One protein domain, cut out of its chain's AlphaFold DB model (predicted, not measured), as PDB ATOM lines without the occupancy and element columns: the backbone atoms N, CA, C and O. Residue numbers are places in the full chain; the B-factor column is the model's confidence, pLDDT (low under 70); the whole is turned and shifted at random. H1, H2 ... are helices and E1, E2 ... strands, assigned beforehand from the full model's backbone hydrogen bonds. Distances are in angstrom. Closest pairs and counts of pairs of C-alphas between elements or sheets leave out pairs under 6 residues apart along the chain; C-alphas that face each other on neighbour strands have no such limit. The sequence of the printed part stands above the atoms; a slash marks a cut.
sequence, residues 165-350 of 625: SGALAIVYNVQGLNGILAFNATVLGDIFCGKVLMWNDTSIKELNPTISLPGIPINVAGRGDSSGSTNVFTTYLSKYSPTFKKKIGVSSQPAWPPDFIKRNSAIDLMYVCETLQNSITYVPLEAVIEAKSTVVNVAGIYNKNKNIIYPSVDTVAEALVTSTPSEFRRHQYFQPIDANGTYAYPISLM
ATOM      1  N   SER A 165     223.035 211.195 149.954       95.81
ATOM      2  CA  SER A 165     222.796 209.761 150.177       95.81
ATOM      3  C   SER A 165     222.867 209.387 151.658       95.81
ATOM      4  O   SER A 165     223.727 209.870 152.383       95.81
ATOM      5  N   GLY A 166     221.988 208.501 152.120       95.94
ATOM      6  CA  GLY A 166     221.881 208.073 153.516       95.94
ATOM      7  C   GLY A 166     221.308 206.663 153.668       95.94
ATOM      8  O   GLY A 166     221.266 205.878 152.717       95.94
ATOM      9  N   ALA A 167     220.858 206.340 154.878       97.00
ATOM     10  CA  ALA A 167     220.245 205.057 155.222       97.00
ATOM     11  C   ALA A 167     218.969 205.241 156.044       97.00
ATOM     12  O   ALA A 167     218.879 206.157 156.863       97.00
ATOM     13  N   LEU A 168     218.028 204.308 155.888       97.69
ATOM     14  CA  LEU A 168     216.958 204.092 156.860       97.69
ATOM     15  C   LEU A 168     217.382 203.020 157.859       97.69
ATOM     16  O   LEU A 168     217.411 201.833 157.539       97.69
ATOM     17  N   ALA A 169     217.686 203.451 159.075       98.19
ATOM     18  CA  ALA A 169     217.924 202.573 160.202       98.19
ATOM     19  C   ALA A 169     216.602 201.961 160.683       98.19
ATOM     20  O   ALA A 169     215.595 202.659 160.831       98.19
ATOM     21  N   ILE A 170     216.619 200.661 160.976       98.81
ATOM     22  CA  ILE A 170     215.546 200.021 161.736       98.81
ATOM     23  C   ILE A 170     215.871 200.188 163.208       98.81
ATOM     24  O   ILE A 170     216.881 199.669 163.687       98.81
ATOM     25  N   VAL A 171     215.015 200.920 163.906       98.69
ATOM     26  CA  VAL A 171     215.185 201.216 165.323       98.69
ATOM     27  C   VAL A 171     214.098 200.541 166.132       98.69
ATOM     28  O   VAL A 171     212.961 200.396 165.676       98.69
ATOM     29  N   TYR A 172     214.462 200.097 167.328       98.75
ATOM     30  CA  TYR A 172     213.539 199.432 168.230       98.75
ATOM     31  C   TYR A 172     213.891 199.694 169.693       98.75
ATOM     32  O   TYR A 172     215.047 199.909 170.057       98.75
ATOM     33  N   ASN A 173     212.883 199.617 170.549       98.12
ATOM     34  CA  ASN A 173     213.016 199.717 171.997       98.12
ATOM     35  C   ASN A 173     212.289 198.522 172.600       98.12
ATOM     36  O   ASN A 173     211.079 198.416 172.452       98.12
ATOM     37  N   VAL A 174     213.011 197.600 173.237       97.81
ATOM     38  CA  VAL A 174     212.438 196.363 173.784       97.81
ATOM     39  C   VAL A 174     212.831 196.241 175.240       97.81
ATOM     40  O   VAL A 174     214.013 196.146 175.575       97.81
ATOM     41  N   GLN A 175     211.829 196.224 176.112       94.00
ATOM     42  CA  GLN A 175     212.057 196.147 177.543       94.00
ATOM     43  C   GLN A 175     212.722 194.813 177.910       94.00
ATOM     44  O   GLN A 175     212.231 193.739 177.565       94.00
ATOM     45  N   GLY A 176     213.836 194.886 178.642       89.94
ATOM     46  CA  GLY A 176     214.537 193.705 179.155       89.94
ATOM     47  C   GLY A 176     215.316 192.905 178.106       89.94
ATOM     48  O   GLY A 176     215.795 191.816 178.420       89.94
ATOM     49  N   LEU A 177     215.465 193.419 176.883       95.25
ATOM     50  CA  LEU A 177     216.312 192.794 175.874       95.25
ATOM     51  C   LEU A 177     217.796 193.004 176.210       95.25
ATOM     52  O   LEU A 177     218.219 194.116 176.517       95.25
ATOM     53  N   ASN A 178     218.591 191.941 176.092       93.62
ATOM     54  CA  ASN A 178     220.046 192.015 176.163       93.62
ATOM     55  C   ASN A 178     220.649 191.561 174.827       93.62
ATOM     56  O   ASN A 178     220.449 190.416 174.419       93.62
ATOM     57  N   GLY A 179     221.375 192.457 174.158       94.38
ATOM     58  CA  GLY A 179     221.955 192.239 172.831       94.38
ATOM     59  C   GLY A 179     221.277 193.052 171.725       94.38
ATOM     60  O   GLY A 179     220.250 193.698 171.930       94.38
ATOM     61  N   ILE A 180     221.882 193.012 170.536       97.38
ATOM     62  CA  ILE A 180     221.421 193.740 169.351       97.38
ATOM     63  C   ILE A 180     220.801 192.749 168.368       97.38
ATOM     64  O   ILE A 180     221.424 191.747 168.020       97.38
ATOM     65  N   LEU A 181     219.571 193.022 167.939       98.56
ATOM     66  CA  LEU A 181     218.826 192.178 167.018       98.56
ATOM     67  C   LEU A 181     219.280 192.413 165.582       98.56
ATOM     68  O   LEU A 181     219.548 193.544 165.166       98.56
ATOM     69  N   ALA A 182     219.280 191.334 164.814       98.50
ATOM     70  CA  ALA A 182     219.411 191.357 163.374       98.50
ATOM     71  C   ALA A 182     218.101 190.937 162.697       98.50
ATOM     72  O   ALA A 182     217.402 190.030 163.162       98.50
ATOM     73  N   PHE A 183     217.793 191.567 161.565       98.62
ATOM     74  CA  PHE A 183     216.627 191.238 160.748       98.62
ATOM     75  C   PHE A 183     216.975 191.106 159.269       98.62
ATOM     76  O   PHE A 183     217.901 191.733 158.761       98.62
ATOM     77  N   ASN A 184     216.184 190.313 158.553       97.62
ATOM     78  CA  ASN A 184     216.148 190.325 157.095       97.62
ATOM     79  C   ASN A 184     214.846 190.987 156.605       97.62
ATOM     80  O   ASN A 184     213.912 191.214 157.378       97.62
ATOM     81  N   ALA A 185     214.772 191.286 155.308       96.88
ATOM     82  CA  ALA A 185     213.601 191.917 154.701       96.88
ATOM     83  C   ALA A 185     212.299 191.114 154.880       96.88
ATOM     84  O   ALA A 185     211.226 191.703 155.004       96.88
ATOM     85  N   THR A 186     212.372 189.779 154.911       97.50
ATOM     86  CA  THR A 186     211.194 188.914 155.061       97.50
ATOM     87  C   THR A 186     210.561 189.062 156.438       97.50
ATOM     88  O   THR A 186     209.362 189.325 156.519       97.50
ATOM     89  N   VAL A 187     211.360 188.956 157.506       98.44
ATOM     90  CA  VAL A 187     210.889 189.098 158.892       98.44
ATOM     91  C   VAL A 187     210.419 190.526 159.159       98.44
ATOM     92  O   VAL A 187     209.344 190.705 159.725       98.44
ATOM     93  N   LEU A 188     211.141 191.545 158.673       98.62
ATOM     94  CA  LEU A 188     210.657 192.928 158.745       98.62
ATOM     95  C   LEU A 188     209.322 193.091 158.011       98.62
ATOM     96  O   LEU A 188     208.396 193.679 158.554       98.62
ATOM     97  N   GLY A 189     209.182 192.533 156.809       98.12
ATOM     98  CA  GLY A 189     207.921 192.564 156.072       98.12
ATOM     99  C   GLY A 189     206.782 191.889 156.834       98.12
ATOM    100  O   GLY A 189     205.667 192.404 156.867       98.12
ATOM    101  N   ASP A 190     207.055 190.771 157.497       98.00
ATOM    102  CA  ASP A 190     206.058 190.067 158.297       98.00
ATOM    103  C   ASP A 190     205.669 190.848 159.571       98.00
ATOM    104  O   ASP A 190     204.485 190.878 159.911       98.00
ATOM    105  N   ILE A 191     206.601 191.563 160.216       98.50
ATOM    106  CA  ILE A 191     206.305 192.503 161.315       98.50
ATOM    107  C   ILE A 191     205.439 193.664 160.800       98.50
ATOM    108  O   ILE A 191     204.334 193.896 161.287       98.50
ATOM    109  N   PHE A 192     205.889 194.357 159.750       98.31
ATOM    110  CA  PHE A 192     205.241 195.567 159.229       98.31
ATOM    111  C   PHE A 192     203.932 195.307 158.455       98.31
ATOM    112  O   PHE A 192     203.227 196.257 158.116       98.31
ATOM    113  N   CYS A 193     203.562 194.046 158.201       96.31
ATOM    114  CA  CYS A 193     202.226 193.670 157.708       96.31
ATOM    115  C   CYS A 193     201.335 192.991 158.767       96.31
ATOM    116  O   CYS A 193     200.276 192.451 158.418       96.31
ATOM    117  N   GLY A 194     201.758 192.992 160.037       95.88
ATOM    118  CA  GLY A 194     200.993 192.459 161.168       95.88
ATOM    119  C   GLY A 194     200.880 190.933 161.195       95.88
ATOM    120  O   GLY A 194     199.908 190.400 161.722       95.88
ATOM    121  N   LYS A 195     201.816 190.208 160.570       96.12
ATOM    122  CA  LYS A 195     201.896 188.742 160.664       96.12
ATOM    123  C   LYS A 195     202.688 188.307 161.898       96.12
ATOM    124  O   LYS A 195     202.279 187.359 162.558       96.12
ATOM    125  N   VAL A 196     203.789 188.994 162.201       97.75
ATOM    126  CA  VAL A 196     204.588 188.775 163.415       97.75
ATOM    127  C   VAL A 196     204.195 189.829 164.442       97.75
ATOM    128  O   VAL A 196     204.351 191.022 164.194       97.75
ATOM    129  N   LEU A 197     203.649 189.382 165.575       97.31
ATOM    130  CA  LEU A 197     203.043 190.255 166.591       97.31
ATOM    131  C   LEU A 197     203.790 190.257 167.930       97.31
ATOM    132  O   LEU A 197     203.514 191.105 168.772       97.31
ATOM    133  N   MET A 198     204.714 189.316 168.142       98.25
ATOM    134  CA  MET A 198     205.403 189.099 169.417       98.25
ATOM    135  C   MET A 198     206.917 189.081 169.213       98.25
ATOM    136  O   MET A 198     207.405 188.515 168.237       98.25
ATOM    137  N   TRP A 199     207.672 189.648 170.155       98.50
ATOM    138  CA  TRP A 199     209.136 189.718 170.067       98.50
ATOM    139  C   TRP A 199     209.830 188.352 170.125       98.50
ATOM    140  O   TRP A 199     210.925 188.211 169.591       98.50
ATOM    141  N   ASN A 200     209.204 187.339 170.729       97.88
ATOM    142  CA  ASN A 200     209.710 185.965 170.785       97.88
ATOM    143  C   ASN A 200     209.235 185.070 169.628       97.88
ATOM    144  O   ASN A 200     209.355 183.848 169.730       97.88
ATOM    145  N   ASP A 201     208.680 185.648 168.560       98.62
ATOM    146  CA  ASP A 201     208.282 184.895 167.374       98.62
ATOM    147  C   ASP A 201     209.444 184.044 166.835       98.62
ATOM    148  O   ASP A 201     210.609 184.463 166.839       98.62
ATOM    149  N   THR A 202     209.130 182.834 166.365       98.38
ATOM    150  CA  THR A 202     210.129 181.869 165.890       98.38
ATOM    151  C   THR A 202     210.995 182.445 164.775       98.38
ATOM    152  O   THR A 202     212.200 182.210 164.769       98.38
ATOM    153  N   SER A 203     210.427 183.267 163.889       98.25
ATOM    154  CA  SER A 203     211.169 183.887 162.787       98.25
ATOM    155  C   SER A 203     212.188 184.935 163.257       98.25
ATOM    156  O   SER A 203     213.267 185.048 162.676       98.25
ATOM    157  N   ILE A 204     211.903 185.660 164.348       98.62
ATOM    158  CA  ILE A 204     212.868 186.575 164.981       98.62
ATOM    159  C   ILE A 204     213.945 185.761 165.710       98.62
ATOM    160  O   ILE A 204     215.134 186.085 165.622       98.62
ATOM    161  N   LYS A 205     213.549 184.681 166.399       98.19
ATOM    162  CA  LYS A 205     214.463 183.804 167.144       98.19
ATOM    163  C   LYS A 205     215.458 183.078 166.244       98.19
ATOM    164  O   LYS A 205     216.620 182.956 166.621       98.19
ATOM    165  N   GLU A 206     215.035 182.638 165.064       98.25
ATOM    166  CA  GLU A 206     215.898 181.983 164.074       98.25
ATOM    167  C   GLU A 206     217.039 182.889 163.595       98.25
ATOM    168  O   GLU A 206     218.159 182.419 163.409       98.25
ATOM    169  N   LEU A 207     216.782 184.194 163.454       98.19
ATOM    170  CA  LEU A 207     217.810 185.178 163.099       98.19
ATOM    171  C   LEU A 207     218.704 185.565 164.286       98.19
ATOM    172  O   LEU A 207     219.808 186.063 164.087       98.19
ATOM    173  N   ASN A 208     218.244 185.329 165.516       98.25
ATOM    174  CA  ASN A 208     218.890 185.779 166.749       98.25
ATOM    175  C   ASN A 208     219.020 184.628 167.771       98.25
ATOM    176  O   ASN A 208     218.512 184.725 168.896       98.25
ATOM    177  N   PRO A 209     219.690 183.509 167.425       97.25
ATOM    178  CA  PRO A 209     219.634 182.277 168.215       97.25
ATOM    179  C   PRO A 209     220.228 182.433 169.620       97.25
ATOM    180  O   PRO A 209     219.731 181.816 170.564       97.25
ATOM    181  N   THR A 210     221.227 183.299 169.789       96.69
ATOM    182  CA  THR A 210     221.923 183.538 171.064       96.69
ATOM    183  C   THR A 210     221.217 184.542 171.979       96.69
ATOM    184  O   THR A 210     221.583 184.647 173.147       96.69
ATOM    185  N   ILE A 211     220.196 185.256 171.489       97.44
ATOM    186  CA  ILE A 211     219.509 186.317 172.238       97.44
ATOM    187  C   ILE A 211     218.230 185.767 172.873       97.44
ATOM    188  O   ILE A 211     217.403 185.135 172.211       97.44
ATOM    189  N   SER A 212     218.050 185.998 174.171       96.50
ATOM    190  CA  SER A 212     216.807 185.672 174.875       96.50
ATOM    191  C   SER A 212     215.733 186.700 174.528       96.50
ATOM    192  O   SER A 212     215.848 187.865 174.903       96.50
ATOM    193  N   LEU A 213     214.698 186.270 173.802       97.56
ATOM    194  CA  LEU A 213     213.630 187.149 173.328       97.56
ATOM    195  C   LEU A 213     212.436 187.139 174.295       97.56
ATOM    196  O   LEU A 213     211.966 186.054 174.657       97.56
ATOM    197  N   PRO A 214     211.920 188.310 174.704       97.19
ATOM    198  CA  PRO A 214     210.780 188.386 175.606       97.19
ATOM    199  C   PRO A 214     209.463 188.067 174.885       97.19
ATOM    200  O   PRO A 214     209.244 188.458 173.740       97.19
ATOM    201  N   GLY A 215     208.548 187.390 175.579       97.25
ATOM    202  CA  GLY A 215     207.195 187.096 175.091       97.25
ATOM    203  C   GLY A 215     206.242 188.282 175.216       97.25
ATOM    204  O   GLY A 215     205.185 188.145 175.824       97.25
ATOM    205  N   ILE A 216     206.626 189.442 174.683       97.81
ATOM    206  CA  ILE A 216     205.847 190.687 174.746       97.81
ATOM    207  C   ILE A 216     205.410 191.146 173.342       97.81
ATOM    208  O   ILE A 216     206.118 190.850 172.371       97.81
ATOM    209  N   PRO A 217     204.265 191.845 173.211       98.06
ATOM    210  CA  PRO A 217     203.778 192.340 171.921       98.06
ATOM    211  C   PRO A 217     204.711 193.360 171.261       98.06
ATOM    212  O   PRO A 217     205.436 194.082 171.948       98.06
ATOM    213  N   ILE A 218     204.653 193.444 169.931       98.56
ATOM    214  CA  ILE A 218     205.379 194.427 169.120       98.56
ATOM    215  C   ILE A 218     204.462 195.612 168.798       98.56
ATOM    216  O   ILE A 218     203.442 195.458 168.125       98.56
ATOM    217  N   ASN A 219     204.870 196.813 169.205       98.44
ATOM    218  CA  ASN A 219     204.234 198.070 168.823       98.44
ATOM    219  C   ASN A 219     204.894 198.623 167.551       98.44
ATOM    220  O   ASN A 219     205.985 199.190 167.596       98.44
ATOM    221  N   VAL A 220     204.253 198.470 166.394       98.62
ATOM    222  CA  VAL A 220     204.833 198.948 165.130       98.62
ATOM    223  C   VAL A 220     204.394 200.383 164.846       98.62
ATOM    224  O   VAL A 220     203.206 200.710 164.928       98.62
ATOM    225  N   ALA A 221     205.352 201.233 164.475       98.38
ATOM    226  CA  ALA A 221     205.089 202.589 164.013       98.38
ATOM    227  C   ALA A 221     205.519 202.789 162.553       98.38
ATOM    228  O   ALA A 221     206.463 202.169 162.065       98.38
ATOM    229  N   GLY A 222     204.813 203.665 161.839       97.44
ATOM    230  CA  GLY A 222     205.106 204.001 160.447       97.44
ATOM    231  C   GLY A 222     204.533 205.356 160.037       97.44
ATOM    232  O   GLY A 222     203.716 205.950 160.744       97.44
ATOM    233  N   ARG A 223     204.968 205.870 158.882       95.50
ATOM    234  CA  ARG A 223     204.478 207.156 158.364       95.50
ATOM    235  C   ARG A 223     203.025 207.061 157.894       95.50
ATOM    236  O   ARG A 223     202.684 206.118 157.183       95.50
ATOM    237  N   GLY A 224     202.180 208.012 158.290       92.56
ATOM    238  CA  GLY A 224     200.786 208.130 157.839       92.56
ATOM    239  C   GLY A 224     200.593 209.068 156.640       92.56
ATOM    240  O   GLY A 224     199.627 208.927 155.887       92.56
ATOM    241  N   ASP A 225     201.512 210.011 156.458       89.31
ATOM    242  CA  ASP A 225     201.594 210.917 155.317       89.31
ATOM    243  C   ASP A 225     202.310 210.265 154.116       89.31
ATOM    244  O   ASP A 225     202.913 209.196 154.233       89.31
ATOM    245  N   SER A 226     202.259 210.915 152.948       89.94
ATOM    246  CA  SER A 226     203.011 210.458 151.774       89.94
ATOM    247  C   SER A 226     204.504 210.766 151.921       89.94
ATOM    248  O   SER A 226     204.963 211.868 151.600       89.94
ATOM    249  N   SER A 227     205.276 209.750 152.298       92.69
ATOM    250  CA  SER A 227     206.703 209.847 152.608       92.69
ATOM    251  C   SER A 227     207.584 209.087 151.613       92.69
ATOM    252  O   SER A 227     207.295 207.947 151.236       92.69
ATOM    253  N   GLY A 228     208.709 209.694 151.221       90.38
ATOM    254  CA  GLY A 228     209.682 209.042 150.348       90.38
ATOM    255  C   GLY A 228     210.515 207.982 151.068       90.38
ATOM    256  O   GLY A 228     210.733 206.908 150.509       90.38
ATOM    257  N   SER A 229     210.852 208.189 152.345       92.81
ATOM    258  CA  SER A 229     211.462 207.135 153.170       92.81
ATOM    259  C   SER A 229     210.568 205.897 153.270       92.81
ATOM    260  O   SER A 229     211.044 204.766 153.204       92.81
ATOM    261  N   THR A 230     209.250 206.089 153.334       96.44
ATOM    262  CA  THR A 230     208.288 204.984 153.318       96.44
ATOM    263  C   THR A 230     208.243 204.289 151.966       96.44
ATOM    264  O   THR A 230     208.182 203.063 151.918       96.44
ATOM    265  N   ASN A 231     208.343 205.030 150.861       95.31
ATOM    266  CA  ASN A 231     208.449 204.424 149.537       95.31
ATOM    267  C   ASN A 231     209.696 203.531 149.416       95.31
ATOM    268  O   ASN A 231     209.583 202.388 148.976       95.31
ATOM    269  N   VAL A 232     210.858 204.001 149.882       95.81
ATOM    270  CA  VAL A 232     212.104 203.213 149.906       95.81
ATOM    271  C   VAL A 232     211.961 201.979 150.796       95.81
ATOM    272  O   VAL A 232     212.243 200.863 150.357       95.81
ATOM    273  N   PHE A 233     211.465 202.152 152.022       97.88
ATOM    274  CA  PHE A 233     211.285 201.053 152.966       97.88
ATOM    275  C   PHE A 233     210.324 199.983 152.425       97.88
ATOM    276  O   PHE A 233     210.661 198.800 152.388       97.88
ATOM    277  N   THR A 234     209.154 200.383 151.923       97.75
ATOM    278  CA  THR A 234     208.176 199.442 151.351       97.75
ATOM    279  C   THR A 234     208.662 198.794 150.054       97.75
ATOM    280  O   THR A 234     208.317 197.637 149.799       97.75
ATOM    281  N   THR A 235     209.501 199.480 149.267       96.75
ATOM    282  CA  THR A 235     210.200 198.903 148.105       96.75
ATOM    283  C   THR A 235     211.141 197.785 148.533       96.75
ATOM    284  O   THR A 235     211.047 196.674 148.006       96.75
ATOM    285  N   TYR A 236     211.992 198.040 149.530       97.25
ATOM    286  CA  TYR A 236     212.906 197.039 150.082       97.25
ATOM    287  C   TYR A 236     212.154 195.807 150.610       97.25
ATOM    288  O   TYR A 236     212.460 194.678 150.220       97.25
ATOM    289  N   LEU A 237     211.115 196.010 151.425       97.94
ATOM    290  CA  LEU A 237     210.318 194.906 151.967       97.94
ATOM    291  C   LEU A 237     209.592 194.117 150.871       97.94
ATOM    292  O   LEU A 237     209.610 192.886 150.877       97.94
ATOM    293  N   SER A 238     208.987 194.803 149.898       97.31
ATOM    294  CA  SER A 238     208.247 194.160 148.804       97.31
ATOM    295  C   SER A 238     209.138 193.358 147.856       97.31
ATOM    296  O   SER A 238     208.637 192.463 147.172       97.31
ATOM    297  N   LYS A 239     210.444 193.652 147.800       94.81
ATOM    298  CA  LYS A 239     211.413 192.887 147.002       94.81
ATOM    299  C   LYS A 239     211.562 191.449 147.511       94.81
ATOM    300  O   LYS A 239     211.727 190.542 146.700       94.81
ATOM    301  N   TYR A 240     211.450 191.241 148.825       92.75
ATOM    302  CA  TYR A 240     211.821 189.980 149.480       92.75
ATOM    303  C   TYR A 240     210.723 189.314 150.307       92.75
ATOM    304  O   TYR A 240     210.804 188.113 150.543       92.75
ATOM    305  N   SER A 241     209.690 190.049 150.722       95.44
ATOM    306  CA  SER A 241     208.539 189.499 151.439       95.44
ATOM    307  C   SER A 241     207.318 189.416 150.513       95.44
ATOM    308  O   SER A 241     206.637 190.424 150.292       95.44
ATOM    309  N   PRO A 242     206.975 188.222 149.986       94.62
ATOM    310  CA  PRO A 242     205.748 188.027 149.214       94.62
ATOM    311  C   PRO A 242     204.489 188.378 150.014       94.62
ATOM    312  O   PRO A 242     203.538 188.930 149.457       94.62
ATOM    313  N   THR A 243     204.489 188.095 151.323       95.25
ATOM    314  CA  THR A 243     203.391 188.447 152.233       95.25
ATOM    315  C   THR A 243     203.185 189.957 152.268       95.25
ATOM    316  O   THR A 243     202.069 190.428 152.042       95.25
ATOM    317  N   PHE A 244     204.263 190.712 152.503       98.00
ATOM    318  CA  PHE A 244     204.218 192.169 152.545       98.00
ATOM    319  C   PHE A 244     203.801 192.742 151.191       98.00
ATOM    320  O   PHE A 244     202.885 193.559 151.131       98.00
ATOM    321  N   LYS A 245     204.399 192.258 150.093       97.69
ATOM    322  CA  LYS A 245     204.074 192.700 148.731       97.69
ATOM    323  C   LYS A 245     202.590 192.520 148.401       97.69
ATOM    324  O   LYS A 245     202.006 193.381 147.756       97.69
ATOM    325  N   LYS A 246     201.984 191.410 148.838       96.88
ATOM    326  CA  LYS A 246     200.564 191.116 148.606       96.88
ATOM    327  C   LYS A 246     199.631 191.949 149.490       96.88
ATOM    328  O   LYS A 246     198.578 192.356 149.015       96.88
ATOM    329  N   LYS A 247     199.967 192.135 150.772       95.94
ATOM    330  CA  LYS A 247     199.096 192.827 151.740       95.94
ATOM    331  C   LYS A 247     199.202 194.350 151.672       95.94
ATOM    332  O   LYS A 247     198.188 195.021 151.803       95.94
ATOM    333  N   ILE A 248     200.420 194.866 151.526       97.00
ATOM    334  CA  ILE A 248     200.743 196.295 151.615       97.00
ATOM    335  C   ILE A 248     201.317 196.799 150.287       97.00
ATOM    336  O   ILE A 248     200.826 197.781 149.740       97.00
ATOM    337  N   GLY A 249     202.319 196.102 149.743       97.44
ATOM    338  CA  GLY A 249     202.972 196.485 148.491       97.44
ATOM    339  C   GLY A 249     203.903 197.693 148.616       97.44
ATOM    340  O   GLY A 249     204.213 198.166 149.708       97.44
ATOM    341  N   VAL A 250     204.372 198.176 147.464       96.12
ATOM    342  CA  VAL A 250     205.199 199.385 147.369       96.12
ATOM    343  C   VAL A 250     204.290 200.605 147.400       96.12
ATOM    344  O   VAL A 250     203.422 200.744 146.540       96.12
ATOM    345  N   SER A 251     204.482 201.490 148.377       94.69
ATOM    346  CA  SER A 251     203.692 202.715 148.500       94.69
ATOM    347  C   SER A 251     204.436 203.780 149.304       94.69
ATOM    348  O   SER A 251     205.106 203.472 150.288       94.69
ATOM    349  N   SER A 252     204.299 205.048 148.909       92.69
ATOM    350  CA  SER A 252     204.715 206.190 149.741       92.69
ATOM    351  C   SER A 252     203.726 206.485 150.871       92.69
ATOM    352  O   SER A 252     204.083 207.164 151.827       92.69
ATOM    353  N   GLN A 253     202.496 205.973 150.772       94.19
ATOM    354  CA  GLN A 253     201.434 206.113 151.767       94.19
ATOM    355  C   GLN A 253     200.669 204.781 151.911       94.19
ATOM    356  O   GLN A 253     199.537 204.637 151.444       94.19
ATOM    357  N   PRO A 254     201.314 203.738 152.454       95.38
ATOM    358  CA  PRO A 254     200.715 202.415 152.587       95.38
ATOM    359  C   PRO A 254     199.527 202.421 153.556       95.38
ATOM    360  O   PRO A 254     199.519 203.108 154.580       95.38
ATOM    361  N   ALA A 255     198.538 201.579 153.264       95.25
ATOM    362  CA  ALA A 255     197.425 201.309 154.164       95.25
ATOM    363  C   ALA A 255     197.887 200.395 155.314       95.25
ATOM    364  O   ALA A 255     197.659 199.186 155.294       95.25
ATOM    365  N   TRP A 256     198.582 200.970 156.302       96.50
ATOM    366  CA  TRP A 256     199.032 200.230 157.482       96.50
ATOM    367  C   TRP A 256     197.861 199.579 158.235       96.50
ATOM    368  O   TRP A 256     196.764 200.158 158.248       96.50
ATOM    369  N   PRO A 257     198.096 198.439 158.920       94.69
ATOM    370  CA  PRO A 257     197.115 197.837 159.820       94.69
ATOM    371  C   PRO A 257     196.511 198.856 160.811       94.69
ATOM    372  O   PRO A 257     197.211 199.788 161.212       94.69
ATOM    373  N   PRO A 258     195.237 198.707 161.225       89.94
ATOM    374  CA  PRO A 258     194.563 199.677 162.098       89.94
ATOM    375  C   PRO A 258     195.286 199.966 163.420       89.94
ATOM    376  O   PRO A 258     195.309 201.116 163.845       89.94
ATOM    377  N   ASP A 259     195.923 198.954 164.013       89.62
ATOM    378  CA  ASP A 259     196.606 199.058 165.310       89.62
ATOM    379  C   ASP A 259     198.025 199.659 165.210       89.62
ATOM    380  O   ASP A 259     198.717 199.799 166.217       89.62
ATOM    381  N   PHE A 260     198.490 200.019 164.004       94.50
ATOM    382  CA  PHE A 260     199.798 200.653 163.820       94.50
ATOM    383  C   PHE A 260     199.778 202.117 164.244       94.50
ATOM    384  O   PHE A 260     198.878 202.891 163.902       94.50
ATOM    385  N   ILE A 261     200.859 202.536 164.895       97.56
ATOM    386  CA  ILE A 261     201.051 203.921 165.306       97.56
ATOM    387  C   ILE A 261     201.489 204.735 164.091       97.56
ATOM    388  O   ILE A 261     202.570 204.536 163.538       97.56
ATOM    389  N   LYS A 262     200.647 205.684 163.680       96.81
ATOM    390  CA  LYS A 262     200.921 206.560 162.537       96.81
ATOM    391  C   LYS A 262     201.487 207.896 163.008       96.81
ATOM    392  O   LYS A 262     200.967 208.498 163.953       96.81
ATOM    393  N   ARG A 263     202.541 208.366 162.345       95.38
ATOM    394  CA  ARG A 263     203.130 209.706 162.525       95.38
ATOM    395  C   ARG A 263     203.452 210.338 161.180       95.38
ATOM    396  O   ARG A 263     203.535 209.624 160.188       95.38
ATOM    397  N   ASN A 264     203.635 211.656 161.146       91.00
ATOM    398  CA  ASN A 264     203.763 212.389 159.883       91.00
ATOM    399  C   ASN A 264     205.182 212.912 159.602       91.00
ATOM    400  O   ASN A 264     205.424 213.521 158.561       91.00
ATOM    401  N   SER A 265     206.149 212.639 160.480       89.56
ATOM    402  CA  SER A 265     207.553 212.999 160.276       89.56
ATOM    403  C   SER A 265     208.501 211.882 160.717       89.56
ATOM    404  O   SER A 265     208.127 210.970 161.456       89.56
ATOM    405  N   ALA A 266     209.743 211.937 160.231       88.44
ATOM    406  CA  ALA A 266     210.807 211.031 160.661       88.44
ATOM    407  C   ALA A 266     211.160 211.208 162.152       88.44
ATOM    408  O   ALA A 266     211.352 210.217 162.855       88.44
ATOM    409  N   ILE A 267     211.178 212.455 162.633       90.75
ATOM    410  CA  ILE A 267     211.469 212.800 164.032       90.75
ATOM    411  C   ILE A 267     210.387 212.237 164.958       90.75
ATOM    412  O   ILE A 267     210.704 211.618 165.969       90.75
ATOM    413  N   ASP A 268     209.111 212.349 164.580       94.06
ATOM    414  CA  ASP A 268     208.015 211.789 165.375       94.06
ATOM    415  C   ASP A 268     208.090 210.260 165.488       94.06
ATOM    416  O   ASP A 268     207.702 209.697 166.511       94.06
ATOM    417  N   LEU A 269     208.562 209.567 164.443       96.25
ATOM    418  CA  LEU A 269     208.787 208.122 164.513       96.25
ATOM    419  C   LEU A 269     209.922 207.778 165.473       96.25
ATOM    420  O   LEU A 269     209.772 206.837 166.254       96.25
ATOM    421  N   MET A 270     211.015 208.547 165.454       96.19
ATOM    422  CA  MET A 270     212.097 208.379 166.422       96.19
ATOM    423  C   MET A 270     211.575 208.575 167.851       96.19
ATOM    424  O   MET A 270     211.746 207.691 168.688       96.19
ATOM    425  N   TYR A 271     210.813 209.644 168.092       96.62
ATOM    426  CA  TYR A 271     210.206 209.935 169.392       96.62
ATOM    427  C   TYR A 271     209.268 208.821 169.889       96.62
ATOM    428  O   TYR A 271     209.264 208.486 171.077       96.62
ATOM    429  N   VAL A 272     208.485 208.199 168.995       97.62
ATOM    430  CA  VAL A 272     207.682 207.016 169.354       97.62
ATOM    431  C   VAL A 272     208.583 205.893 169.860       97.62
ATOM    432  O   VAL A 272     208.268 205.290 170.881       97.62
ATOM    433  N   CYS A 273     209.707 205.633 169.193       97.38
ATOM    434  CA  CYS A 273     210.632 204.584 169.609       97.38
ATOM    435  C   CYS A 273     211.303 204.883 170.963       97.38
ATOM    436  O   CYS A 273     211.530 203.973 171.762       97.38
ATOM    437  N   GLU A 274     211.594 206.151 171.253       97.12
ATOM    438  CA  GLU A 274     212.197 206.573 172.524       97.12
ATOM    439  C   GLU A 274     211.236 206.461 173.710       97.12
ATOM    440  O   GLU A 274     211.648 206.116 174.817       97.12
ATOM    441  N   THR A 275     209.952 206.740 173.485       97.00
ATOM    442  CA  THR A 275     208.959 206.868 174.562       97.00
ATOM    443  C   THR A 275     208.085 205.636 174.752       97.00
ATOM    444  O   THR A 275     207.633 205.372 175.869       97.00
ATOM    445  N   LEU A 276     207.851 204.858 173.694       97.56
ATOM    446  CA  LEU A 276     207.029 203.660 173.748       97.56
ATOM    447  C   LEU A 276     207.904 202.412 173.795       97.56
ATOM    448  O   LEU A 276     208.582 202.063 172.830       97.56
ATOM    449  N   GLN A 277     207.829 201.691 174.907       97.06
ATOM    450  CA  GLN A 277     208.471 200.388 175.027       97.06
ATOM    451  C   GLN A 277     207.868 199.368 174.056       97.06
ATOM    452  O   GLN A 277     206.693 199.419 173.678       97.06
ATOM    453  N   ASN A 278     208.689 198.385 173.715       98.19
ATOM    454  CA  ASN A 278     208.373 197.252 172.849       98.19
ATOM    455  C   ASN A 278     208.004 197.678 171.427       98.19
ATOM    456  O   ASN A 278     207.209 197.010 170.768       98.19
ATOM    457  N   SER A 279     208.572 198.791 170.970       98.62
ATOM    458  CA  SER A 279     208.276 199.400 169.681       98.62
ATOM    459  C   SER A 279     209.357 199.147 168.634       98.62
ATOM    460  O   SER A 279     210.510 198.870 168.964       98.62
ATOM    461  N   ILE A 280     208.966 199.221 167.361       98.88
ATOM    462  CA  ILE A 280     209.858 199.129 166.198       98.88
ATOM    463  C   ILE A 280     209.390 200.078 165.091       98.88
ATOM    464  O   ILE A 280     208.191 200.214 164.830       98.88
ATOM    465  N   THR A 281     210.341 200.734 164.431       98.62
ATOM    466  CA  THR A 281     210.086 201.651 163.312       98.62
ATOM    467  C   THR A 281     211.318 201.784 162.405       98.62
ATOM    468  O   THR A 281     212.345 201.140 162.623       98.62
ATOM    469  N   TYR A 282     211.212 202.608 161.365       98.25
ATOM    470  CA  TYR A 282     212.297 202.990 160.463       98.25
ATOM    471  C   TYR A 282     212.487 204.512 160.479       98.25
ATOM    472  O   TYR A 282     211.520 205.270 160.378       98.25
ATOM    473  N   VAL A 283     213.734 204.964 160.589       97.06
ATOM    474  CA  VAL A 283     214.109 206.389 160.655       97.06
ATOM    475  C   VAL A 283     215.399 206.631 159.864       97.06
ATOM    476  O   VAL A 283     216.186 205.697 159.709       97.06
ATOM    477  N   PRO A 284     215.653 207.841 159.337       95.38
ATOM    478  CA  PRO A 284     216.965 208.164 158.783       95.38
ATOM    479  C   PRO A 284     218.063 207.991 159.834       95.38
ATOM    480  O   PRO A 284     217.841 208.275 161.010       95.38
ATOM    481  N   LEU A 285     219.253 207.561 159.404       95.56
ATOM    482  CA  LEU A 285     220.416 207.402 160.283       95.56
ATOM    483  C   LEU A 285     220.742 208.688 161.062       95.56
ATOM    484  O   LEU A 285     221.077 208.611 162.241       95.56
ATOM    485  N   GLU A 286     220.564 209.859 160.445       93.69
ATOM    486  CA  GLU A 286     220.712 211.156 161.115       93.69
ATOM    487  C   GLU A 286     219.842 211.262 162.374       93.69
ATOM    488  O   GLU A 286     220.355 211.616 163.429       93.69
ATOM    489  N   ALA A 287     218.569 210.851 162.326       93.62
ATOM    490  CA  ALA A 287     217.683 210.923 163.492       93.62
ATOM    491  C   ALA A 287     218.176 210.055 164.664       93.62
ATOM    492  O   ALA A 287     217.967 210.402 165.824       93.62
ATOM    493  N   VAL A 288     218.863 208.944 164.375       94.62
ATOM    494  CA  VAL A 288     219.502 208.109 165.402       94.62
ATOM    495  C   VAL A 288     220.685 208.843 166.037       94.62
ATOM    496  O   VAL A 288     220.816 208.865 167.262       94.62
ATOM    497  N   ILE A 289     221.538 209.448 165.205       93.19
ATOM    498  CA  ILE A 289     222.735 210.181 165.640       93.19
ATOM    499  C   ILE A 289     222.350 211.415 166.461       93.19
ATOM    500  O   ILE A 289     222.983 211.696 167.479       93.19
ATOM    501  N   GLU A 290     221.303 212.133 166.052       91.06
ATOM    502  CA  GLU A 290     220.821 213.338 166.726       91.06
ATOM    503  C   GLU A 290     220.167 213.041 168.068       91.06
ATOM    504  O   GLU A 290     220.455 213.723 169.052       91.06
ATOM    505  N   ALA A 291     219.331 212.001 168.128       91.62
ATOM    506  CA  ALA A 291     218.631 211.630 169.351       91.62
ATOM    507  C   ALA A 291     219.592 211.221 170.478       91.62
ATOM    508  O   ALA A 291     219.291 211.437 171.650       91.62
ATOM    509  N   LYS A 292     220.747 210.615 170.139       90.50
ATOM    510  CA  LYS A 292     221.724 210.074 171.112       90.50
ATOM    511  C   LYS A 292     221.054 209.219 172.196       90.50
ATOM    512  O   LYS A 292     221.454 209.224 173.362       90.50
ATOM    513  N   SER A 293     220.005 208.507 171.796       93.19
ATOM    514  CA  SER A 293     219.146 207.772 172.708       93.19
ATOM    515  C   SER A 293     219.890 206.589 173.319       93.19
ATOM    516  O   SER A 293     220.574 205.845 172.621       93.19
ATOM    517  N   THR A 294     219.727 206.382 174.625       93.25
ATOM    518  CA  THR A 294     220.301 205.232 175.343       93.25
ATOM    519  C   THR A 294     219.329 204.058 175.466       93.25
ATOM    520  O   THR A 294     219.717 202.988 175.930       93.25
ATOM    521  N   VAL A 295     218.068 204.252 175.066       95.31
ATOM    522  CA  VAL A 295     216.994 203.246 175.163       95.31
ATOM    523  C   VAL A 295     216.596 202.664 173.807       95.31
ATOM    524  O   VAL A 295     215.970 201.606 173.750       95.31
ATOM    525  N   VAL A 296     216.961 203.338 172.716       97.19
ATOM    526  CA  VAL A 296     216.705 202.881 171.351       97.19
ATOM    527  C   VAL A 296     217.919 202.131 170.821       97.19
ATOM    528  O   VAL A 296     219.037 202.637 170.828       97.19
ATOM    529  N   ASN A 297     217.680 200.927 170.316       97.94
ATOM    530  CA  ASN A 297     218.677 200.120 169.636       97.94
ATOM    531  C   ASN A 297     218.512 200.232 168.119       97.94
ATOM    532  O   ASN A 297     217.396 200.357 167.609       97.94
ATOM    533  N   VAL A 298     219.627 200.113 167.400       98.38
ATOM    534  CA  VAL A 298     219.663 200.031 165.936       98.38
ATOM    535  C   VAL A 298     219.878 198.581 165.533       98.38
ATOM    536  O   VAL A 298     220.850 197.958 165.958       98.38
ATOM    537  N   ALA A 299     218.993 198.038 164.702       98.69
ATOM    538  CA  ALA A 299     219.114 196.664 164.244       98.69
ATOM    539  C   ALA A 299     220.172 196.501 163.144       98.69
ATOM    540  O   ALA A 299     220.295 197.337 162.242       98.69
ATOM    541  N   GLY A 300     220.868 195.366 163.171       98.62
ATOM    542  CA  GLY A 300     221.669 194.906 162.040       98.62
ATOM    543  C   GLY A 300     220.768 194.341 160.942       98.62
ATOM    544  O   GLY A 300     219.806 193.628 161.226       98.62
ATOM    545  N   ILE A 301     221.056 194.630 159.675       98.62
ATOM    546  CA  ILE A 301     220.248 194.142 158.553       98.62
ATOM    547  C   ILE A 301     221.058 193.152 157.726       98.62
ATOM    548  O   ILE A 301     222.164 193.459 157.284       98.62
ATOM    549  N   TYR A 302     220.494 191.969 157.492       97.62
ATOM    550  CA  TYR A 302     221.060 191.014 156.547       97.62
ATOM    551  C   TYR A 302     220.969 191.576 155.127       97.62
ATOM    552  O   TYR A 302     219.867 191.791 154.618       97.62
ATOM    553  N   ASN A 303     222.113 191.779 154.477       95.19
ATOM    554  CA  ASN A 303     222.156 192.078 153.048       95.19
ATOM    555  C   ASN A 303     221.959 190.805 152.209       95.19
ATOM    556  O   ASN A 303     221.940 189.688 152.735       95.19
ATOM    557  N   LYS A 304     221.831 190.934 150.884       90.25
ATOM    558  CA  LYS A 304     221.711 189.765 149.990       90.25
ATOM    559  C   LYS A 304     222.895 188.791 150.039       90.25
ATOM    560  O   LYS A 304     222.722 187.618 149.718       90.25
ATOM    561  N   ASN A 305     224.063 189.254 150.492       92.38
ATOM    562  CA  ASN A 305     225.243 188.420 150.732       92.38
ATOM    563  C   ASN A 305     225.177 187.690 152.089       92.38
ATOM    564  O   ASN A 305     226.099 186.961 152.438       92.38
ATOM    565  N   LYS A 306     224.068 187.840 152.829       93.38
ATOM    566  CA  LYS A 306     223.797 187.272 154.159       93.38
ATOM    567  C   LYS A 306     224.726 187.791 155.260       93.38
ATOM    568  O   LYS A 306     224.808 187.180 156.325       93.38
ATOM    569  N   ASN A 307     225.363 188.940 155.041       96.75
ATOM    570  CA  ASN A 307     226.137 189.637 156.062       96.75
ATOM    571  C   ASN A 307     225.216 190.534 156.890       96.75
ATOM    572  O   ASN A 307     224.335 191.187 156.332       96.75
ATOM    573  N   ILE A 308     225.439 190.594 158.206       97.94
ATOM    574  CA  ILE A 308     224.759 191.542 159.096       97.94
ATOM    575  C   ILE A 308     225.466 192.891 158.971       97.94
ATOM    576  O   ILE A 308     226.605 193.030 159.417       97.94
ATOM    577  N   ILE A 309     224.798 193.872 158.368       98.50
ATOM    578  CA  ILE A 309     225.343 195.211 158.134       98.50
ATOM    579  C   ILE A 309     224.589 196.232 158.986       98.50
ATOM    580  O   ILE A 309     223.359 196.220 159.050       98.50
ATOM    581  N   TYR A 310     225.332 197.136 159.619       98.19
ATOM    582  CA  TYR A 310     224.789 198.277 160.355       98.19
ATOM    583  C   TYR A 310     224.832 199.546 159.493       98.19
ATOM    584  O   TYR A 310     225.730 199.682 158.655       98.19
ATOM    585  N   PRO A 311     223.884 200.480 159.673       97.50
ATOM    586  CA  PRO A 311     223.898 201.730 158.929       97.50
ATOM    587  C   PRO A 311     225.060 202.614 159.410       97.50
ATOM    588  O   PRO A 311     225.171 202.915 160.596       97.50
ATOM    589  N   SER A 312     225.922 203.031 158.486       96.56
ATOM    590  CA  SER A 312     226.998 204.000 158.707       96.56
ATOM    591  C   SER A 312     227.291 204.759 157.412       96.56
ATOM    592  O   SER A 312     226.833 204.364 156.339       96.56
ATOM    593  N   VAL A 313     228.078 205.837 157.497       95.44
ATOM    594  CA  VAL A 313     228.547 206.577 156.313       95.44
ATOM    595  C   VAL A 313     229.259 205.629 155.338       95.44
ATOM    596  O   VAL A 313     228.942 205.628 154.153       95.44
ATOM    597  N   ASP A 314     230.131 204.750 155.835       96.31
ATOM    598  CA  ASP A 314     230.901 203.819 155.000       96.31
ATOM    599  C   ASP A 314     230.021 202.768 154.308       96.31
ATOM    600  O   ASP A 314     230.162 202.524 153.109       96.31
ATOM    601  N   THR A 315     229.070 202.165 155.032       97.75
ATOM    602  CA  THR A 315     228.196 201.124 154.460       97.75
ATOM    603  C   THR A 315     227.189 201.704 153.467       97.75
ATOM    604  O   THR A 315     226.793 201.023 152.516       97.75
ATOM    605  N   VAL A 316     226.807 202.977 153.632       97.00
ATOM    606  CA  VAL A 316     226.017 203.739 152.652       97.00
ATOM    607  C   VAL A 316     226.862 204.126 151.442       97.00
ATOM    608  O   VAL A 316     226.388 203.991 150.315       97.00
ATOM    609  N   ALA A 317     228.101 204.578 151.643       95.94
ATOM    610  CA  ALA A 317     228.999 204.943 150.553       95.94
ATOM    611  C   ALA A 317     229.297 203.730 149.660       95.94
ATOM    612  O   ALA A 317     229.219 203.833 148.435       95.94
ATOM    613  N   GLU A 318     229.532 202.555 150.252       96.56
ATOM    614  CA  GLU A 318     229.677 201.313 149.491       96.56
ATOM    615  C   GLU A 318     228.396 200.966 148.717       96.56
ATOM    616  O   GLU A 318     228.464 200.587 147.544       96.56
ATOM    617  N   ALA A 319     227.217 201.124 149.329       96.69
ATOM    618  CA  ALA A 319     225.951 200.885 148.643       96.69
ATOM    619  C   ALA A 319     225.761 201.826 147.442       96.69
ATOM    620  O   ALA A 319     225.365 201.377 146.364       96.69
ATOM    621  N   LEU A 320     226.097 203.108 147.599       95.12
ATOM    622  CA  LEU A 320     226.026 204.107 146.536       95.12
ATOM    623  C   LEU A 320     226.978 203.761 145.384       95.12
ATOM    624  O   LEU A 320     226.543 203.637 144.240       95.12
ATOM    625  N   VAL A 321     228.258 203.519 145.678       93.62
ATOM    626  CA  VAL A 321     229.273 203.205 144.657       93.62
ATOM    627  C   VAL A 321     228.937 201.915 143.908       93.62
ATOM    628  O   VAL A 321     229.028 201.871 142.686       93.62
ATOM    629  N   THR A 322     228.495 200.870 144.611       93.12
ATOM    630  CA  THR A 322     228.224 199.551 144.003       93.12
ATOM    631  C   THR A 322     226.873 199.443 143.290       93.12
ATOM    632  O   THR A 322     226.578 198.400 142.700       93.12
ATOM    633  N   SER A 323     226.045 200.489 143.342       91.75
ATOM    634  CA  SER A 323     224.760 200.568 142.633       91.75
ATOM    635  C   SER A 323     224.698 201.680 141.588       91.75
ATOM    636  O   SER A 323     223.797 201.650 140.748       91.75
ATOM    637  N   THR A 324     225.640 202.628 141.612       90.19
ATOM    638  CA  THR A 324     225.707 203.712 140.630       90.19
ATOM    639  C   THR A 324     225.954 203.127 139.235       90.19
ATOM    640  O   THR A 324     226.954 202.433 139.031       90.19
ATOM    641  N   PRO A 325     225.055 203.366 138.262       84.62
ATOM    642  CA  PRO A 325     225.258 202.928 136.884       84.62
ATOM    643  C   PRO A 325     226.504 203.573 136.269       84.62
ATOM    644  O   PRO A 325     226.802 204.727 136.555       84.62
ATOM    645  N   SER A 326     227.182 202.867 135.357       80.94
ATOM    646  CA  SER A 326     228.356 203.398 134.638       80.94
ATOM    647  C   SER A 326     228.045 204.623 133.771       80.94
ATOM    648  O   SER A 326     228.930 205.413 133.454       80.94
ATOM    649  N   GLU A 327     226.786 204.772 133.364       76.44
ATOM    650  CA  GLU A 327     226.258 205.960 132.702       76.44
ATOM    651  C   GLU A 327     225.021 206.425 133.461       76.44
ATOM    652  O   GLU A 327     223.974 205.773 133.411       76.44
ATOM    653  N   PHE A 328     225.139 207.555 134.155       75.00
ATOM    654  CA  PHE A 328     224.002 208.207 134.784       75.00
ATOM    655  C   PHE A 328     223.390 209.237 133.828       75.00
ATOM    656  O   PHE A 328     224.064 210.165 133.379       75.00
ATOM    657  N   ARG A 329     222.123 209.034 133.459       71.56
ATOM    658  CA  ARG A 329     221.406 209.840 132.464       71.56
ATOM    659  C   ARG A 329     220.542 210.906 133.121       71.56
ATOM    660  O   ARG A 329     220.124 210.786 134.270       71.56
ATOM    661  N   ARG A 330     220.200 211.929 132.333       66.88
ATOM    662  CA  ARG A 330     219.235 212.955 132.736       66.88
ATOM    663  C   ARG A 330     217.933 212.309 133.197       66.88
ATOM    664  O   ARG A 330     217.422 211.411 132.532       66.88
ATOM    665  N   HIS A 331     217.443 212.777 134.346       68.94
ATOM    666  CA  HIS A 331     216.206 212.312 134.976       68.94
ATOM    667  C   HIS A 331     216.189 210.827 135.351       68.94
ATOM    668  O   HIS A 331     215.129 210.282 135.653       68.94
ATOM    669  N   GLN A 332     217.345 210.158 135.338       72.88
ATOM    670  CA  GLN A 332     217.426 208.771 135.748       72.88
ATOM    671  C   GLN A 332     217.225 208.676 137.257       72.88
ATOM    672  O   GLN A 332     218.000 209.208 138.045       72.88
ATOM    673  N   TYR A 333     216.189 207.953 137.659       84.50
ATOM    674  CA  TYR A 333     215.973 207.598 139.049       84.50
ATOM    675  C   TYR A 333     216.571 206.224 139.342       84.50
ATOM    676  O   TYR A 333     216.332 205.253 138.621       84.50
ATOM    677  N   PHE A 334     217.327 206.128 140.431       89.19
ATOM    678  CA  PHE A 334     217.659 204.856 141.061       89.19
ATOM    679  C   PHE A 334     217.815 205.061 142.563       89.19
ATOM    680  O   PHE A 334     218.047 206.172 143.026       89.19
ATOM    681  N   GLN A 335     217.705 203.978 143.320       92.94
ATOM    682  CA  GLN A 335     218.015 203.973 144.742       92.94
ATOM    683  C   GLN A 335     219.043 202.870 145.028       92.94
ATOM    684  O   GLN A 335     218.876 201.772 144.487       92.94
ATOM    685  N   PRO A 336     220.056 203.096 145.890       94.31
ATOM    686  CA  PRO A 336     221.029 202.083 146.319       94.31
ATOM    687  C   PRO A 336     220.434 200.993 147.242       94.31
ATOM    688  O   PRO A 336     221.114 200.469 148.123       94.31
ATOM    689  N   ILE A 337     219.164 200.621 147.042       94.62
ATOM    690  CA  ILE A 337     218.468 199.597 147.829       94.62
ATOM    691  C   ILE A 337     219.081 198.234 147.522       94.62
ATOM    692  O   ILE A 337     219.007 197.739 146.392       94.62
ATOM    693  N   ASP A 338     219.607 197.590 148.563       92.75
ATOM    694  CA  ASP A 338     220.161 196.243 148.506       92.75
ATOM    695  C   ASP A 338     221.216 196.098 147.384       92.75
ATOM    696  O   ASP A 338     221.166 195.214 146.516       92.75
ATOM    697  N   ALA A 339     222.166 197.038 147.387       94.62
ATOM    698  CA  ALA A 339     223.285 197.132 146.453       94.62
ATOM    699  C   ALA A 339     224.240 195.918 146.519       94.62
ATOM    700  O   ALA A 339     224.171 195.093 147.426       94.62
ATOM    701  N   ASN A 340     225.082 195.734 145.491       90.81
ATOM    702  CA  ASN A 340     225.937 194.541 145.315       90.81
ATOM    703  C   ASN A 340     227.116 194.426 146.293       90.81
ATOM    704  O   ASN A 340     227.658 193.328 146.420       90.81
ATOM    705  N   GLY A 341     227.487 195.507 146.982       94.44
ATOM    706  CA  GLY A 341     228.616 195.518 147.912       94.44
ATOM    707  C   GLY A 341     228.534 194.470 149.025       94.44
ATOM    708  O   GLY A 341     227.459 194.129 149.529       94.44
ATOM    709  N   THR A 342     229.695 193.957 149.427       96.00
ATOM    710  CA  THR A 342     229.845 192.992 150.526       96.00
ATOM    711  C   THR A 342     229.377 193.585 151.852       96.00
ATOM    712  O   THR A 342     228.713 192.874 152.620       96.00
ATOM    713  N   TYR A 343     229.664 194.869 152.089       96.44
ATOM    714  CA  TYR A 343     229.271 195.621 153.283       96.44
ATOM    715  C   TYR A 343     228.265 196.740 152.985       96.44
ATOM    716  O   TYR A 343     227.980 197.561 153.854       96.44
ATOM    717  N   ALA A 344     227.672 196.748 151.788       97.81
ATOM    718  CA  ALA A 344     226.610 197.682 151.437       97.81
ATOM    719  C   ALA A 344     225.395 197.525 152.369       97.81
ATOM    720  O   ALA A 344     224.865 196.416 152.539       97.81
ATOM    721  N   TYR A 345     224.935 198.638 152.949       98.38
ATOM    722  CA  TYR A 345     223.738 198.633 153.786       98.38
ATOM    723  C   TYR A 345     222.467 198.439 152.930       98.38
ATOM    724  O   TYR A 345     222.292 199.125 151.923       98.38
ATOM    725  N   PRO A 346     221.546 197.522 153.287       97.38
ATOM    726  CA  PRO A 346     220.445 197.156 152.384       97.38
ATOM    727  C   PRO A 346     219.364 198.218 152.188       97.38
ATOM    728  O   PRO A 346     218.667 198.193 151.175       97.38
ATOM    729  N   ILE A 347     219.204 199.130 153.147       97.56
ATOM    730  CA  ILE A 347     218.162 200.169 153.129       97.56
ATOM    731  C   ILE A 347     218.796 201.555 152.929       97.56
ATOM    732  O   ILE A 347     218.408 202.540 153.557       97.56
ATOM    733  N   SER A 348     219.824 201.609 152.080       97.19
ATOM    734  CA  SER A 348     220.427 202.852 151.606       97.19
ATOM    735  C   SER A 348     219.544 203.539 150.568       97.19
ATOM    736  O   SER A 348     218.835 202.885 149.798       97.19
ATOM    737  N   LEU A 349     219.610 204.868 150.534       95.06
ATOM    738  CA  LEU A 349     218.867 205.696 149.594       95.06
ATOM    739  C   LEU A 349     219.550 207.033 149.311       95.06
ATOM    740  O   LEU A 349     220.332 207.518 150.117       95.06
ATOM    741  N   MET A 350     219.168 207.656 148.206       94.62
ATOM    742  CA  MET A 350     219.391 209.058 147.898       94.62
ATOM    743  C   MET A 350     218.099 209.854 148.074       94.62
ATOM    744  O   MET A 350     216.998 209.366 147.796       94.62
TER     745      MET A 350
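This is residues 165 to 350 of the 625 residues of the protein "Periplasmic binding protein-like II" of Rhizoclosmatium globosum (UniProt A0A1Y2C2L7). A mixed sheet of five strands runs through the body, with H5 packed over one face and H3 standing up from the other, where H1 and H4 gather at the later end of H3. H7 covers E1 and E6, H6 sits beside E1, and residues 326 to 332 stick out at one end of the longest axis. The printed part has 186 residues, with seven named helices and six named strands in the order E1 H1 H2 E2 H3 H4 E3 H5 E4 H6 E5 H7 E6; the sheet's order is E3, E2, E4, E1, E6. The class is mixed, helices and strands, with under half of the residues in named elements. The whole is compact, with a radius of gyration of the C-alphas of 15.6 A and spans of 50 by 34 by 34 A.

In the sheet, E1 is residues 165 to 173, 25.9 A long, from C-alpha 165 at (222.796, 209.761, 150.177); E4 is 279 to 284, 16.5 A; E2 is 219 to 223, 13.9 A; E3 is 261 to 263; and E6 is 348 to 350, ending at C-alpha 350 at (219.391, 209.058, 147.898). E5 is 300 to 302. H3 is 228 to 240, 19.2 A; H7 is 313 to 323, 15.4 A; H5 is 266 to 275, 14.6 A. H1 is 185 to 192, H2 is 202 to 207, H4 is 242 to 247 and H6 is 285 to 291.

E4 and E1 are antiparallel, with N 169 and O 283 2.8 A apart; E1 and E6 are antiparallel too, with N 166 and O 349 at 2.8 A. E2 is parallel to E4, with N 221 and O 280 at 3.0 A, and to E3, with N 222 and O 261 at 2.9 A. H5 and H3 lie on opposite faces, at heights of 6.7 A and 8.4 A over the sheet, in three layers, helices on both faces of a sheet. E2, H3, H4, E3 form a strand-helix-strand unit, two parallel neighbour strands joined through helices; E3, H5, E4 form a split one, with E2 between its strands. Both crossovers are right-handed. H6 stands at the sheet's level and touches H5, Ile 267 and Ala 287 having the closest C-alphas, 6.5 A apart. H7 is over E1 and E6, at a height of 8.7 A. H1 only grazes the sheet with residues 188 to 192; it touches H3, whose residues 236 to 240 alone take part, the closest C-alphas being those of Ala 185 and Leu 237, 5.2 A apart. H1 touches H4, at Gly 189 and Phe 244, whose C-alphas are 5.1 A apart. H3 and H4 touch only at the corner, Ser 238 and Lys 245 having the closest C-alphas, 4.4 A apart. H2 is close to H1 but not clearly touching, Val 187 and Ser 203 having the closest C-alphas, 6.5 A apart. E5 pairs with no named strand. Every O i to N i+4 pair is within hydrogen-bond range in H1, H4, H5, H6 and H7, against 1 of 2 in H2 and 8 of 9 in H3.

The two C-alphas farthest apart, those of Gly 215 and Arg 330, are 51.1 A apart. The printed part has no cut. The long links are E1 to H1, H2 to E2, H4 to E3 and H7 to E6. The mean pLDDT of the printed part is 95.0; residues 330 to 331 are under 70.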